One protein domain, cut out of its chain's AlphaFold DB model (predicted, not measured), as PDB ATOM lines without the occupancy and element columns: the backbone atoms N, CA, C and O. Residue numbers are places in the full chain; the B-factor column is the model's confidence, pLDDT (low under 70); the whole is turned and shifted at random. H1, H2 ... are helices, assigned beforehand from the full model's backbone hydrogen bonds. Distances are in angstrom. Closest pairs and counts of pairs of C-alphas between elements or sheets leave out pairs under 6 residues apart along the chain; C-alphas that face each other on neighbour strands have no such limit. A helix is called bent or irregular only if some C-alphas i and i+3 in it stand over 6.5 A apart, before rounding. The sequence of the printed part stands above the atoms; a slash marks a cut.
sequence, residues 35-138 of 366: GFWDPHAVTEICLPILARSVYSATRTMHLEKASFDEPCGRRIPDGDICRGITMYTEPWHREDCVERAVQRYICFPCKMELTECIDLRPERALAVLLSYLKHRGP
ATOM      1  N   GLY A  35     143.780 173.182 250.956       42.19
ATOM      2  CA  GLY A  35     145.112 173.654 250.676       42.19
ATOM      3  C   GLY A  35     146.026 173.744 251.898       42.19
ATOM      4  O   GLY A  35     147.247 173.625 251.813       42.19
ATOM      5  N   PHE A  36     145.433 173.879 253.075       48.88
ATOM      6  CA  PHE A  36     146.173 173.742 254.307       48.88
ATOM      7  C   PHE A  36     146.555 172.252 254.445       48.88
ATOM      8  O   PHE A  36     145.690 171.402 254.616       48.88
ATOM      9  N   TRP A  37     147.855 171.955 254.400       62.06
ATOM     10  CA  TRP A  37     148.454 170.899 255.230       62.06
ATOM     11  C   TRP A  37     148.359 169.484 254.681       62.06
ATOM     12  O   TRP A  37     148.065 168.543 255.410       62.06
ATOM     13  N   ASP A  38     148.683 169.327 253.403       74.44
ATOM     14  CA  ASP A  38     149.066 168.024 252.882       74.44
ATOM     15  C   ASP A  38     150.598 167.849 253.008       74.44
ATOM     16  O   ASP A  38     151.339 168.219 252.088       74.44
ATOM     17  N   PRO A  39     151.117 167.308 254.134       81.75
ATOM     18  CA  PRO A  39     152.539 167.004 254.251       81.75
ATOM     19  C   PRO A  39     152.966 165.966 253.216       81.75
ATOM     20  O   PRO A  39     154.138 165.923 252.841       81.75
ATOM     21  N   HIS A  40     152.032 165.153 252.718       83.12
ATOM     22  CA  HIS A  40     152.341 164.187 251.692       83.12
ATOM     23  C   HIS A  40     152.667 164.885 250.370       83.12
ATOM     24  O   HIS A  40     153.741 164.629 249.833       83.12
ATOM     25  N   ALA A  41     151.864 165.846 249.916       82.12
ATOM     26  CA  ALA A  41     152.143 166.630 248.711       82.12
ATOM     27  C   ALA A  41     153.519 167.319 248.747       82.12
ATOM     28  O   ALA A  41     154.219 167.353 247.734       82.12
ATOM     29  N   VAL A  42     153.937 167.837 249.907       87.56
ATOM     30  CA  VAL A  42     155.280 168.419 250.072       87.56
ATOM     31  C   VAL A  42     156.354 167.334 249.978       87.56
ATOM     32  O   VAL A  42     157.337 167.497 249.253       87.56
ATOM     33  N   THR A  43     156.160 166.188 250.642       88.44
ATOM     34  CA  THR A  43     157.098 165.059 250.525       88.44
ATOM     35  C   THR A  43     157.172 164.479 249.110       88.44
ATOM     36  O   THR A  43     158.257 164.085 248.693       88.44
ATOM     37  N   GLU A  44     156.078 164.469 248.343       84.94
ATOM     38  CA  GLU A  44     156.058 164.022 246.944       84.94
ATOM     39  C   GLU A  44     156.902 164.916 246.034       84.94
ATOM     40  O   GLU A  44     157.498 164.421 245.083       84.94
ATOM     41  N   ILE A  45     156.978 166.217 246.323       85.00
ATOM     42  CA  ILE A  45     157.806 167.159 245.561       85.00
ATOM     43  C   ILE A  45     159.271 167.050 246.005       85.00
ATOM     44  O   ILE A  45     160.171 166.916 245.174       85.00
ATOM     45  N   CYS A  46     159.528 167.080 247.316       88.88
ATOM     46  CA  CYS A  46     160.884 167.173 247.857       88.88
ATOM     47  C   CYS A  46     161.653 165.844 247.806       88.88
ATOM     48  O   CYS A  46     162.817 165.817 247.399       88.88
ATOM     49  N   LEU A  47     161.042 164.729 248.227       88.81
ATOM     50  CA  LEU A  47     161.772 163.472 248.435       88.81
ATOM     51  C   LEU A  47     162.345 162.860 247.153       88.81
ATOM     52  O   LEU A  47     163.458 162.351 247.235       88.81
ATOM     53  N   PRO A  48     161.692 162.903 245.974       82.06
ATOM     54  CA  PRO A  48     162.312 162.413 244.744       82.06
ATOM     55  C   PRO A  48     163.580 163.180 244.361       82.06
ATOM     56  O   PRO A  48     164.507 162.591 243.815       82.06
ATOM     57  N   ILE A  49     163.648 164.482 244.652       81.69
ATOM     58  CA  ILE A  49     164.833 165.309 244.384       81.69
ATOM     59  C   ILE A  49     165.943 164.943 245.375       81.69
ATOM     60  O   ILE A  49     167.073 164.678 244.968       81.69
ATOM     61  N   LEU A  50     165.598 164.818 246.659       85.62
ATOM     62  CA  LEU A  50     166.529 164.390 247.707       85.62
ATOM     63  C   LEU A  50     167.059 162.972 247.474       85.62
ATOM     64  O   LEU A  50     168.255 162.729 247.600       85.62
ATOM     65  N   ALA A  51     166.202 162.042 247.061       80.88
ATOM     66  CA  ALA A  51     166.562 160.668 246.737       80.88
ATOM     67  C   ALA A  51     167.664 160.585 245.675       80.88
ATOM     68  O   ALA A  51     168.563 159.761 245.792       80.88
ATOM     69  N   ARG A  52     167.630 161.463 244.664       74.69
ATOM     70  CA  ARG A  52     168.634 161.496 243.586       74.69
ATOM     71  C   ARG A  52     170.021 161.906 244.072       74.69
ATOM     72  O   ARG A  52     171.001 161.546 243.432       74.69
ATOM     73  N   SER A  53     170.099 162.622 245.193       76.69
ATOM     74  CA  SER A  53     171.367 163.019 245.814       76.69
ATOM     75  C   SER A  53     172.019 161.897 246.638       76.69
ATOM     76  O   SER A  53     173.195 161.990 246.996       76.69
ATOM     77  N   VAL A  54     171.274 160.825 246.936       72.94
ATOM     78  CA  VAL A  54     171.750 159.655 247.678       72.94
ATOM     79  C   VAL A  54     172.028 158.540 246.668       72.94
ATOM     80  O   VAL A  54     171.100 157.966 246.106       72.94
ATOM     81  N   TYR A  55     173.301 158.260 246.373       64.69
ATOM     82  CA  TYR A  55     173.653 157.307 245.314       64.69
ATOM     83  C   TYR A  55     173.027 155.925 245.526       64.69
ATOM     84  O   TYR A  55     173.103 155.349 246.614       64.69
ATOM     85  N   SER A  56     172.585 155.304 244.429       45.38
ATOM     86  CA  SER A  56     172.668 153.849 244.327       45.38
ATOM     87  C   SER A  56     174.135 153.498 244.106       45.38
ATOM     88  O   SER A  56     174.650 153.585 242.991       45.38
ATOM     89  N   ALA A  57     174.843 153.163 245.181       37.72
ATOM     90  CA  ALA A  57     176.182 152.602 245.104       37.72
ATOM     91  C   ALA A  57     176.125 151.240 244.393       37.72
ATOM     92  O   ALA A  57     175.980 150.212 245.045       37.72
ATOM     93  N   THR A  58     176.150 151.248 243.057       34.97
ATOM     94  CA  THR A  58     176.822 150.294 242.156       34.97
ATOM     95  C   THR A  58     176.463 150.617 240.695       34.97
ATOM     96  O   THR A  58     175.329 150.479 240.253       34.97
ATOM     97  N   ARG A  59     177.475 151.024 239.919       35.97
ATOM     98  CA  ARG A  59     177.551 150.998 238.441       35.97
ATOM     99  C   ARG A  59     176.640 151.857 237.562       35.97
ATOM    100  O   ARG A  59     176.946 151.947 236.376       35.97
ATOM    101  N   THR A  60     175.631 152.552 238.061       34.81
ATOM    102  CA  THR A  60     174.907 153.534 237.234       34.81
ATOM    103  C   THR A  60     175.113 154.934 237.782       34.81
ATOM    104  O   THR A  60     174.323 155.424 238.585       34.81
ATOM    105  N   MET A  61     176.192 155.580 237.318       40.47
ATOM    106  CA  MET A  61     176.303 157.038 237.269       40.47
ATOM    107  C   MET A  61     175.105 157.577 236.475       40.47
ATOM    108  O   MET A  61     175.178 157.781 235.264       40.47
ATOM    109  N   HIS A  62     173.974 157.783 237.141       38.09
ATOM    110  CA  HIS A  62     172.981 158.706 236.628       38.09
ATOM    111  C   HIS A  62     173.574 160.092 236.830       38.09
ATOM    112  O   HIS A  62     173.606 160.599 237.946       38.09
ATOM    113  N   LEU A  63     174.113 160.645 235.740       41.91
ATOM    114  CA  LEU A  63     174.435 162.060 235.604       41.91
ATOM    115  C   LEU A  63     173.337 162.873 236.306       41.91
ATOM    116  O   LEU A  63     172.150 162.679 236.012       41.91
ATOM    117  N   GLU A  64     173.712 163.755 237.235       42.97
ATOM    118  CA  GLU A  64     172.799 164.820 237.646       42.97
ATOM    119  C   GLU A  64     172.294 165.507 236.367       42.97
ATOM    120  O   GLU A  64     173.062 165.716 235.421       42.97
ATOM    121  N   LYS A  65     170.983 165.776 236.282       42.25
ATOM    122  CA  LYS A  65     170.433 166.492 235.123       42.25
ATOM    123  C   LYS A  65     171.193 167.810 234.989       42.25
ATOM    124  O   LYS A  65     171.337 168.520 235.979       42.25
ATOM    125  N   ALA A  66     171.626 168.107 233.767       41.91
ATOM    126  CA  ALA A  66     172.247 169.370 233.397       41.91
ATOM    127  C   ALA A  66     171.489 170.551 234.022       41.91
ATOM    128  O   ALA A  66     170.281 170.690 233.809       41.91
ATOM    129  N   SER A  67     172.189 171.365 234.808       48.31
ATOM    130  CA  SER A  67     171.690 172.664 235.256       48.31
ATOM    131  C   SER A  67     172.180 173.742 234.285       48.31
ATOM    132  O   SER A  67     173.073 173.496 233.472       48.31
ATOM    133  N   PHE A  68     171.600 174.942 234.353       39.38
ATOM    134  CA  PHE A  68     172.051 176.072 233.533       39.38
ATOM    135  C   PHE A  68     173.520 176.435 233.814       39.38
ATOM    136  O   PHE A  68     174.244 176.840 232.907       39.38
ATOM    137  N   ASP A  69     173.960 176.217 235.055       39.28
ATOM    138  CA  ASP A  69     175.324 176.479 235.515       39.28
ATOM    139  C   ASP A  69     176.293 175.319 235.183       39.28
ATOM    140  O   ASP A  69     177.495 175.538 235.035       39.28
ATOM    141  N   GLU A  70     175.791 174.088 235.015       42.97
ATOM    142  CA  GLU A  70     176.584 172.890 234.698       42.97
ATOM    143  C   GLU A  70     175.886 172.017 233.626       42.97
ATOM    144  O   GLU A  70     175.219 171.023 233.945       42.97
ATOM    145  N   PRO A  71     176.062 172.330 232.326       35.53
ATOM    146  CA  PRO A  71     175.291 171.733 231.230       35.53
ATOM    147  C   PRO A  71     175.595 170.248 230.962       35.53
ATOM    148  O   PRO A  71     174.891 169.603 230.187       35.53
ATOM    149  N   CYS A  72     176.628 169.690 231.599       38.09
ATOM    150  CA  CYS A  72     177.073 168.311 231.385       38.09
ATOM    151  C   CYS A  72     176.816 167.380 232.582       38.09
ATOM    152  O   CYS A  72     177.047 166.179 232.451       38.09
ATOM    153  N   GLY A  73     176.346 167.909 233.721       46.81
ATOM    154  CA  GLY A  73     176.290 167.188 234.997       46.81
ATOM    155  C   GLY A  73     177.689 166.862 235.543       46.81
ATOM    156  O   GLY A  73     178.594 166.452 234.811       46.81
ATOM    157  N   ARG A  74     177.907 167.031 236.849       44.38
ATOM    158  CA  ARG A  74     179.169 166.610 237.473       44.38
ATOM    159  C   ARG A  74     179.269 165.085 237.491       44.38
ATOM    160  O   ARG A  74     178.416 164.399 238.049       44.38
ATOM    161  N   ARG A  75     180.353 164.541 236.928       40.91
ATOM    162  CA  ARG A  75     180.830 163.209 237.324       40.91
ATOM    163  C   ARG A  75     181.422 163.350 238.712       40.91
ATOM    164  O   ARG A  75     182.344 164.140 238.881       40.91
ATOM    165  N   ILE A  76     180.899 162.597 239.668       50.19
ATOM    166  CA  ILE A  76     181.443 162.587 241.020       50.19
ATOM    167  C   ILE A  76     182.499 161.468 241.060       50.19
ATOM    168  O   ILE A  76     182.148 160.321 240.771       50.19
ATOM    169  N   PRO A  77     183.792 161.800 241.257       44.56
ATOM    170  CA  PRO A  77     184.882 160.833 241.328       44.56
ATOM    171  C   PRO A  77     184.594 159.684 242.299       44.56
ATOM    172  O   PRO A  77     184.006 159.883 243.363       44.56
ATOM    173  N   ASP A  78     185.056 158.480 241.954       40.91
ATOM    174  CA  ASP A  78     185.065 157.343 242.876       40.91
ATOM    175  C   ASP A  78     185.853 157.724 244.143       40.91
ATOM    176  O   ASP A  78     187.063 157.935 244.092       40.91
ATOM    177  N   GLY A  79     185.157 157.832 245.279       51.75
ATOM    178  CA  GLY A  79     185.737 158.224 246.571       51.75
ATOM    179  C   GLY A  79     185.080 159.441 247.224       51.75
ATOM    180  O   GLY A  79     185.205 159.601 248.438       51.75
ATOM    181  N   ASP A  80     184.328 160.239 246.469       63.03
ATOM    182  CA  ASP A  80     183.656 161.418 247.014       63.03
ATOM    183  C   ASP A  80     182.373 161.046 247.778       63.03
ATOM    184  O   ASP A  80     181.590 160.169 247.388       63.03
ATOM    185  N   ILE A  81     182.164 161.723 248.911       72.06
ATOM    186  CA  ILE A  81     180.971 161.582 249.753       72.06
ATOM    187  C   ILE A  81     179.740 161.978 248.929       72.06
ATOM    188  O   ILE A  81     179.765 162.957 248.183       72.06
ATOM    189  N   CYS A  82     178.642 161.222 249.042       76.38
ATOM    190  CA  CYS A  82     177.442 161.541 248.276       76.38
ATOM    191  C   CYS A  82     176.854 162.897 248.664       76.38
ATOM    192  O   CYS A  82     176.810 163.243 249.844       76.38
ATOM    193  N   ARG A  83     176.321 163.624 247.675       80.12
ATOM    194  CA  ARG A  83     175.719 164.950 247.876       80.12
ATOM    195  C   ARG A  83     174.634 164.942 248.959       80.12
ATOM    196  O   ARG A  83     174.552 165.840 249.784       80.12
ATOM    197  N   GLY A  84     173.857 163.861 249.024       84.50
ATOM    198  CA  GLY A  84     172.876 163.610 250.079       84.50
ATOM    199  C   GLY A  84     173.434 163.666 251.500       84.50
ATOM    200  O   GLY A  84     172.727 164.086 252.408       84.50
ATOM    201  N   ILE A  85     174.687 163.252 251.700       85.31
ATOM    202  CA  ILE A  85     175.376 163.325 252.988       85.31
ATOM    203  C   ILE A  85     176.013 164.703 253.174       85.31
ATOM    204  O   ILE A  85     175.856 165.277 254.252       85.31
ATOM    205  N   THR A  86     176.678 165.250 252.147       85.25
ATOM    206  CA  THR A  86     177.381 166.539 252.263       85.25
ATOM    207  C   THR A  86     176.439 167.671 252.665       85.25
ATOM    208  O   THR A  86     176.797 168.465 253.529       85.25
ATOM    209  N   MET A  87     175.188 167.659 252.187       87.94
ATOM    210  CA  MET A  87     174.138 168.599 252.608       87.94
ATOM    211  C   MET A  87     173.914 168.678 254.129       87.94
ATOM    212  O   MET A  87     173.434 169.695 254.622       87.94
ATOM    213  N   TYR A  88     174.216 167.619 254.884       89.44
ATOM    214  CA  TYR A  88     174.072 167.605 256.343       89.44
ATOM    215  C   TYR A  88     175.381 167.865 257.089       89.44
ATOM    216  O   TYR A  88     175.340 168.153 258.286       89.44
ATOM    217  N   THR A  89     176.529 167.706 256.430       84.25
ATOM    218  CA  THR A  89     177.845 167.707 257.084       84.25
ATOM    219  C   THR A  89     178.720 168.897 256.722       84.25
ATOM    220  O   THR A  89     179.645 169.196 257.470       84.25
ATOM    221  N   GLU A  90     178.444 169.561 255.604       83.31
ATOM    222  CA  GLU A  90     179.104 170.794 255.175       83.31
ATOM    223  C   GLU A  90     178.347 172.038 255.671       83.31
ATOM    224  O   GLU A  90     177.185 171.920 256.082       83.31
ATOM    225  N   PRO A  91     178.984 173.230 255.668       80.38
ATOM    226  CA  PRO A  91     178.338 174.469 256.079       80.38
ATOM    227  C   PRO A  91     177.021 174.711 255.340       80.38
ATOM    228  O   PRO A  91     176.962 174.686 254.112       80.38
ATOM    229  N   TRP A  92     175.958 174.953 256.102       82.31
ATOM    230  CA  TRP A  92     174.619 175.126 255.560       82.31
ATOM    231  C   TRP A  92     174.318 176.599 255.280       82.31
ATOM    232  O   TRP A  92     174.513 177.465 256.136       82.31
ATOM    233  N   HIS A  93     173.788 176.883 254.092       75.31
ATOM    234  CA  HIS A  93     173.407 178.231 253.683       75.31
ATOM    235  C   HIS A  93     171.885 178.377 253.681       75.31
ATOM    236  O   HIS A  93     171.174 177.674 252.965       75.31
ATOM    237  N   ARG A  94     171.372 179.299 254.503       69.00
ATOM    238  CA  ARG A  94     169.940 179.614 254.556       69.00
ATOM    239  C   ARG A  94     169.580 180.523 253.380       69.00
ATOM    240  O   ARG A  94     170.215 181.554 253.181       69.00
ATOM    241  N   GLU A  95     168.562 180.142 252.614       73.31
ATOM    242  CA  GLU A  95     168.040 180.941 251.502       73.31
ATOM    243  C   GLU A  95     166.677 181.549 251.881       73.31
ATOM    244  O   GLU A  95     165.662 180.853 251.910       73.31
ATOM    245  N   ASP A  96     166.618 182.864 252.120       73.19
ATOM    246  CA  ASP A  96     165.390 183.576 252.541       73.19
ATOM    247  C   ASP A  96     164.242 183.510 251.516       73.19
ATOM    248  O   ASP A  96     163.080 183.809 251.815       73.19
ATOM    249  N   CYS A  97     164.543 183.181 250.258       77.00
ATOM    250  CA  CYS A  97     163.522 182.954 249.238       77.00
ATOM    251  C   CYS A  97     162.711 181.677 249.510       77.00
ATOM    252  O   CYS A  97     161.514 181.662 249.227       77.00
ATOM    253  N   VAL A  98     163.329 180.656 250.114       80.81
ATOM    254  CA  VAL A  98     162.685 179.381 250.446       80.81
ATOM    255  C   VAL A  98     161.659 179.573 251.552       80.81
ATOM    256  O   VAL A  98     160.513 179.163 251.409       80.81
ATOM    257  N   GLU A  99     162.044 180.251 252.632       79.12
ATOM    258  CA  GLU A  99     161.169 180.466 253.789       79.12
ATOM    259  C   GLU A  99     159.924 181.284 253.400       79.12
ATOM    260  O   GLU A  99     158.801 180.932 253.756       79.12
ATOM    261  N   ARG A 100     160.095 182.299 252.540       78.75
ATOM    262  CA  ARG A 100     158.973 183.061 251.965       78.75
ATOM    263  C   ARG A 100     158.079 182.216 251.058       78.75
ATOM    264  O   ARG A 100     156.860 182.337 251.149       78.75
ATOM    265  N   ALA A 101     158.652 181.373 250.199       81.00
ATOM    266  CA  ALA A 101     157.873 180.485 249.335       81.00
ATOM    267  C   ALA A 101     157.063 179.467 250.154       81.00
ATOM    268  O   ALA A 101     155.894 179.232 249.862       81.00
ATOM    269  N   VAL A 102     157.641 178.922 251.229       82.00
ATOM    270  CA  VAL A 102     156.943 178.019 252.155       82.00
ATOM    271  C   VAL A 102     155.809 178.737 252.881       82.00
ATOM    272  O   VAL A 102     154.697 178.215 252.934       82.00
ATOM    273  N   GLN A 103     156.042 179.943 253.401       81.06
ATOM    274  CA  GLN A 103     154.992 180.731 254.052       81.06
ATOM    275  C   GLN A 103     153.847 181.061 253.089       81.06
ATOM    276  O   GLN A 103     152.678 180.893 253.439       81.06
ATOM    277  N   ARG A 104     154.167 181.471 251.853       76.06
ATOM    278  CA  ARG A 104     153.156 181.702 250.813       76.06
ATOM    279  C   ARG A 104     152.408 180.425 250.474       76.06
ATOM    280  O   ARG A 104     151.188 180.476 250.439       76.06
ATOM    281  N   TYR A 105     153.094 179.292 250.344       78.12
ATOM    282  CA  TYR A 105     152.461 177.995 250.121       78.12
ATOM    283  C   TYR A 105     151.509 177.598 251.260       78.12
ATOM    284  O   TYR A 105     150.425 177.083 251.001       78.12
ATOM    285  N   ILE A 106     151.864 177.863 252.521       75.06
ATOM    286  CA  ILE A 106     150.993 177.589 253.677       75.06
ATOM    287  C   ILE A 106     149.723 178.452 253.634       75.06
ATOM    288  O   ILE A 106     148.643 177.975 253.992       75.06
ATOM    289  N   CYS A 107     149.835 179.707 253.192       74.25
ATOM    290  CA  CYS A 107     148.702 180.624 253.054       74.25
ATOM    291  C   CYS A 107     147.853 180.340 251.799       74.25
ATOM    292  O   CYS A 107     146.625 180.365 251.870       74.25
ATOM    293  N   PHE A 108     148.506 180.064 250.670       73.56
ATOM    294  CA  PHE A 108     147.948 179.891 249.328       73.56
ATOM    295  C   PHE A 108     148.719 178.788 248.583       73.56
ATOM    296  O   PHE A 108     149.725 179.050 247.924       73.56
ATOM    297  N   PRO A 109     148.278 177.530 248.673       72.94
ATOM    298  CA  PRO A 109     149.092 176.416 248.203       72.94
ATOM    299  C   PRO A 109     149.139 176.334 246.693       72.94
ATOM    300  O   PRO A 109     148.147 176.078 246.010       72.94
ATOM    301  N   CYS A 110     150.354 176.482 246.188       75.75
ATOM    302  CA  CYS A 110     150.686 176.371 244.787       75.75
ATOM    303  C   CYS A 110     151.856 175.395 244.631       75.75
ATOM    304  O   CYS A 110     152.986 175.690 245.020       75.75
ATOM    305  N   LYS A 111     151.600 174.213 244.052       77.12
ATOM    306  CA  LYS A 111     152.667 173.226 243.791       77.12
ATOM    307  C   LYS A 111     153.722 173.771 242.822       77.12
ATOM    308  O   LYS A 111     154.898 173.446 242.975       77.12
ATOM    309  N   MET A 112     153.315 174.597 241.851       77.69
ATOM    310  CA  MET A 112     154.244 175.227 240.907       77.69
ATOM    311  C   MET A 112     155.238 176.134 241.627       77.69
ATOM    312  O   MET A 112     156.429 176.002 241.391       77.69
ATOM    313  N   GLU A 113     154.775 176.958 242.567       78.00
ATOM    314  CA  GLU A 113     155.645 177.870 243.312       78.00
ATOM    315  C   GLU A 113     156.714 177.121 244.120       78.00
ATOM    316  O   GLU A 113     157.887 177.491 244.087       78.00
ATOM    317  N   LEU A 114     156.341 176.028 244.801       80.00
ATOM    318  CA  LEU A 114     157.326 175.186 245.488       80.00
ATOM    319  C   LEU A 114     158.295 174.531 244.503       80.00
ATOM    320  O   LEU A 114     159.490 174.475 244.768       80.00
ATOM    321  N   THR A 115     157.797 174.049 243.365       79.31
ATOM    322  CA  THR A 115     158.632 173.387 242.352       79.31
ATOM    323  C   THR A 115     159.640 174.362 241.734       79.31
ATOM    324  O   THR A 115     160.812 174.014 241.600       79.31
ATOM    325  N   GLU A 116     159.212 175.586 241.416       76.62
ATOM    326  CA  GLU A 116     160.061 176.674 240.912       76.62
ATOM    327  C   GLU A 116     161.068 177.145 241.961       76.62
ATOM    328  O   GLU A 116     162.229 177.378 241.641       76.62
ATOM    329  N   CYS A 117     160.653 177.244 243.227       83.19
ATOM    330  CA  CYS A 117     161.554 177.587 244.322       83.19
ATOM    331  C   CYS A 117     162.654 176.531 244.488       83.19
ATOM    332  O   CYS A 117     163.829 176.879 244.609       83.19
ATOM    333  N   ILE A 118     162.286 175.245 244.458       81.44
ATOM    334  CA  ILE A 118     163.233 174.137 244.600       81.44
ATOM    335  C   ILE A 118     164.186 174.070 243.406       81.44
ATOM    336  O   ILE A 118     165.370 173.804 243.605       81.44
ATOM    337  N   ASP A 119     163.693 174.304 242.185       78.31
ATOM    338  CA  ASP A 119     164.500 174.316 240.954       78.31
ATOM    339  C   ASP A 119     165.358 173.043 240.788       78.31
ATOM    340  O   ASP A 119     166.521 173.072 240.397       78.31
ATOM    341  N   LEU A 120     164.807 171.888 241.186       74.62
ATOM    342  CA  LEU A 120     165.503 170.591 241.222       74.62
ATOM    343  C   LEU A 120     166.798 170.556 242.065       74.62
ATOM    344  O   LEU A 120     167.533 169.569 241.995       74.62
ATOM    345  N   ARG A 121     167.067 171.571 242.894       78.75
ATOM    346  CA  ARG A 121     168.235 171.619 243.782       78.75
ATOM    347  C   ARG A 121     167.926 170.881 245.092       78.75
ATOM    348  O   ARG A 121     166.966 171.243 245.778       78.75
ATOM    349  N   PRO A 122     168.701 169.850 245.470       83.94
ATOM    350  CA  PRO A 122     168.418 169.058 246.664       83.94
ATOM    351  C   PRO A 122     168.559 169.865 247.962       83.94
ATOM    352  O   PRO A 122     167.774 169.655 248.882       83.94
ATOM    353  N   GLU A 123     169.455 170.853 248.021       85.81
ATOM    354  CA  GLU A 123     169.612 171.748 249.174       85.81
ATOM    355  C   GLU A 123     168.325 172.550 249.410       85.81
ATOM    356  O   GLU A 123     167.811 172.614 250.527       85.81
ATOM    357  N   ARG A 124     167.733 173.080 248.332       84.19
ATOM    358  CA  ARG A 124     166.454 173.799 248.389       84.19
ATOM    359  C   ARG A 124     165.286 172.873 248.693       84.19
ATOM    360  O   ARG A 124     164.410 173.246 249.465       84.19
ATOM    361  N   ALA A 125     165.279 171.659 248.144       88.75
ATOM    362  CA  ALA A 125     164.270 170.651 248.472       88.75
ATOM    363  C   ALA A 125     164.287 170.302 249.969       88.75
ATOM    364  O   ALA A 125     163.227 170.201 250.590       88.75
ATOM    365  N   LEU A 126     165.482 170.159 250.553       92.50
ATOM    366  CA  LEU A 126     165.668 169.929 251.982       92.50
ATOM    367  C   LEU A 126     165.236 171.159 252.790       92.50
ATOM    368  O   LEU A 126     164.484 171.011 253.749       92.50
ATOM    369  N   ALA A 127     165.639 172.363 252.377       89.69
ATOM    370  CA  ALA A 127     165.253 173.613 253.029       89.69
ATOM    371  C   ALA A 127     163.727 173.815 253.049       89.69
ATOM    372  O   ALA A 127     163.170 174.127 254.101       89.69
ATOM    373  N   VAL A 128     163.043 173.575 251.921       90.50
ATOM    374  CA  VAL A 128     161.576 173.627 251.814       90.50
ATOM    375  C   VAL A 128     160.943 172.637 252.780       90.50
ATOM    376  O   VAL A 128     160.057 173.012 253.544       90.50
ATOM    377  N   LEU A 129     161.406 171.385 252.778       91.81
ATOM    378  CA  LEU A 129     160.835 170.335 253.617       91.81
ATOM    379  C   LEU A 129     161.019 170.640 255.112       91.81
ATOM    380  O   LEU A 129     160.070 170.513 255.883       91.81
ATOM    381  N   LEU A 130     162.210 171.088 255.521       90.44
ATOM    382  CA  LEU A 130     162.493 171.465 256.907       90.44
ATOM    383  C   LEU A 130     161.687 172.695 257.335       90.44
ATOM    384  O   LEU A 130     161.076 172.671 258.399       90.44
ATOM    385  N   SER A 131     161.648 173.748 256.515       87.44
ATOM    386  CA  SER A 131     160.883 174.969 256.806       87.44
ATOM    387  C   SER A 131     159.385 174.675 256.908       87.44
ATOM    388  O   SER A 131     158.730 175.101 257.859       87.44
ATOM    389  N   TYR A 132     158.851 173.867 255.990       88.31
ATOM    390  CA  TYR A 132     157.452 173.460 256.015       88.31
ATOM    391  C   TYR A 132     157.107 172.697 257.298       88.31
ATOM    392  O   TYR A 132     156.136 173.035 257.974       88.31
ATOM    393  N   LEU A 133     157.916 171.700 257.672       86.94
ATOM    394  CA  LEU A 133     157.673 170.910 258.878       86.94
ATOM    395  C   LEU A 133     157.889 171.717 260.164       86.94
ATOM    396  O   LEU A 133     157.148 171.510 261.120       86.94
ATOM    397  N   LYS A 134     158.824 172.678 260.182       83.81
ATOM    398  CA  LYS A 134     158.969 173.637 261.290       83.81
ATOM    399  C   LYS A 134     157.682 174.447 261.499       83.81
ATOM    400  O   LYS A 134     157.220 174.563 262.628       83.81
ATOM    401  N   HIS A 135     157.066 174.955 260.428       80.44
ATOM    402  CA  HIS A 135     155.819 175.724 260.527       80.44
ATOM    403  C   HIS A 135     154.578 174.864 260.812       80.44
ATOM    404  O   HIS A 135     153.674 175.306 261.520       80.44
ATOM    405  N   ARG A 136     154.515 173.643 260.271       82.38
ATOM    406  CA  ARG A 136     153.396 172.708 260.480       82.38
ATOM    407  C   ARG A 136     153.442 172.044 261.862       82.38
ATOM    408  O   ARG A 136     152.400 171.718 262.426       82.38
ATOM    409  N   GLY A 137     154.639 171.832 262.402       81.50
ATOM    410  CA  GLY A 137     154.887 171.135 263.660       81.50
ATOM    411  C   GLY A 137     155.110 169.622 263.499       81.50
ATOM    412  O   GLY A 137     155.011 169.073 262.400       81.50
ATOM    413  N   PRO A 138     155.377 168.905 264.601       86.50
ATOM    414  CA  PRO A 138     155.833 167.516 264.568       86.50
ATOM    415  C   PRO A 138     154.731 166.488 264.309       86.50
ATOM    416  O   PRO A 138     153.562 166.685 264.657       86.50
TER     417      PRO A 138
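Overview. This is residues 35 to 138 of the 366 residues of an uncharacterized protein of Echinococcus multilocularis (UniProt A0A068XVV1). What does the model look like? H5 runs through the middle of a helical body, with H1 side by side with it, opposite ways, and the helical hairpin of H3 and H4 packed on it elsewhere. Short H2 sits at the end of H1, where a long loop, residues 54 to 82, reaches out and adds to the length. What are its make-up and size? The printed part has 104 residues with five named helices, H1 to H5 in chain order, and no named strand; the class is all helix. It is compact, with a radius of gyration of the C-alphas of 14.7 A, yet elongated in outline, spanning 44 by 27 by 24 A.

Arrangement. What does the first helix touch? H1, residues 39 to 53, touches H5, residues 122 to 136, at a shallow tilt of 26 degrees, opposite ways; their closest C-alphas, Cys 46 and Ala 125, are 4.9 A apart. With residues 50 to 53 alone H1 also touches H2, residues 83 to 89, about perpendicular at 78 degrees, the C-alphas of Ser 53 and Gly 84 closest at 4.6 A. How do the later helices stand? H3, residues 96 to 107, and H4, residues 111 to 118, form a helical hairpin at a shallow tilt of 14 degrees, with the C-alphas of Val 98 and Cys 117 closest at 6.5 A. H5, the hub, touches H3 at a steep tilt of 46 degrees, where H3 uses residues 98 to 103 alone and the C-alphas of Val 102 and Tyr 132 are closest at 6.0 A. With residues 124 to 128 alone H5 touches H4 at a steep tilt of 55 degrees, the C-alphas of Ile 118 and Arg 124 closest at 5.0 A. Which pairs are apart, and what of the backbones? H1 and H3, H2 and H4, and H2 and H3 are apart. In H3, H4 and H5 every O i to N i+4 pair is within hydrogen-bond range, against 8 of 11 in H1 and 2 of 3 in H2.

Along the chain. Where does H1 lie? It begins at C-alpha 39, (152.539, 167.004, 254.251), and is 21.0 A long; it is irregular, but only just, with C-alphas 45 and 48 6.6 A apart. Where do the others run? H3 is 17.0 A long, and H5 is 20.7 A long and ends at C-alpha 136, (153.396, 172.708, 260.480).

Size, cuts and confidence. How far does it reach? The two C-alphas farthest apart, Asp 78 and Cys 107, are 44.4 A apart, and the printed part has no cut. Which link is long, and where is confidence low? The link from H1 to H2, 29 residues, is long. The pLDDT is under 70 at residues 35 to 37, 55 to 80 and 94, against a mean of 71.0 for the printed part.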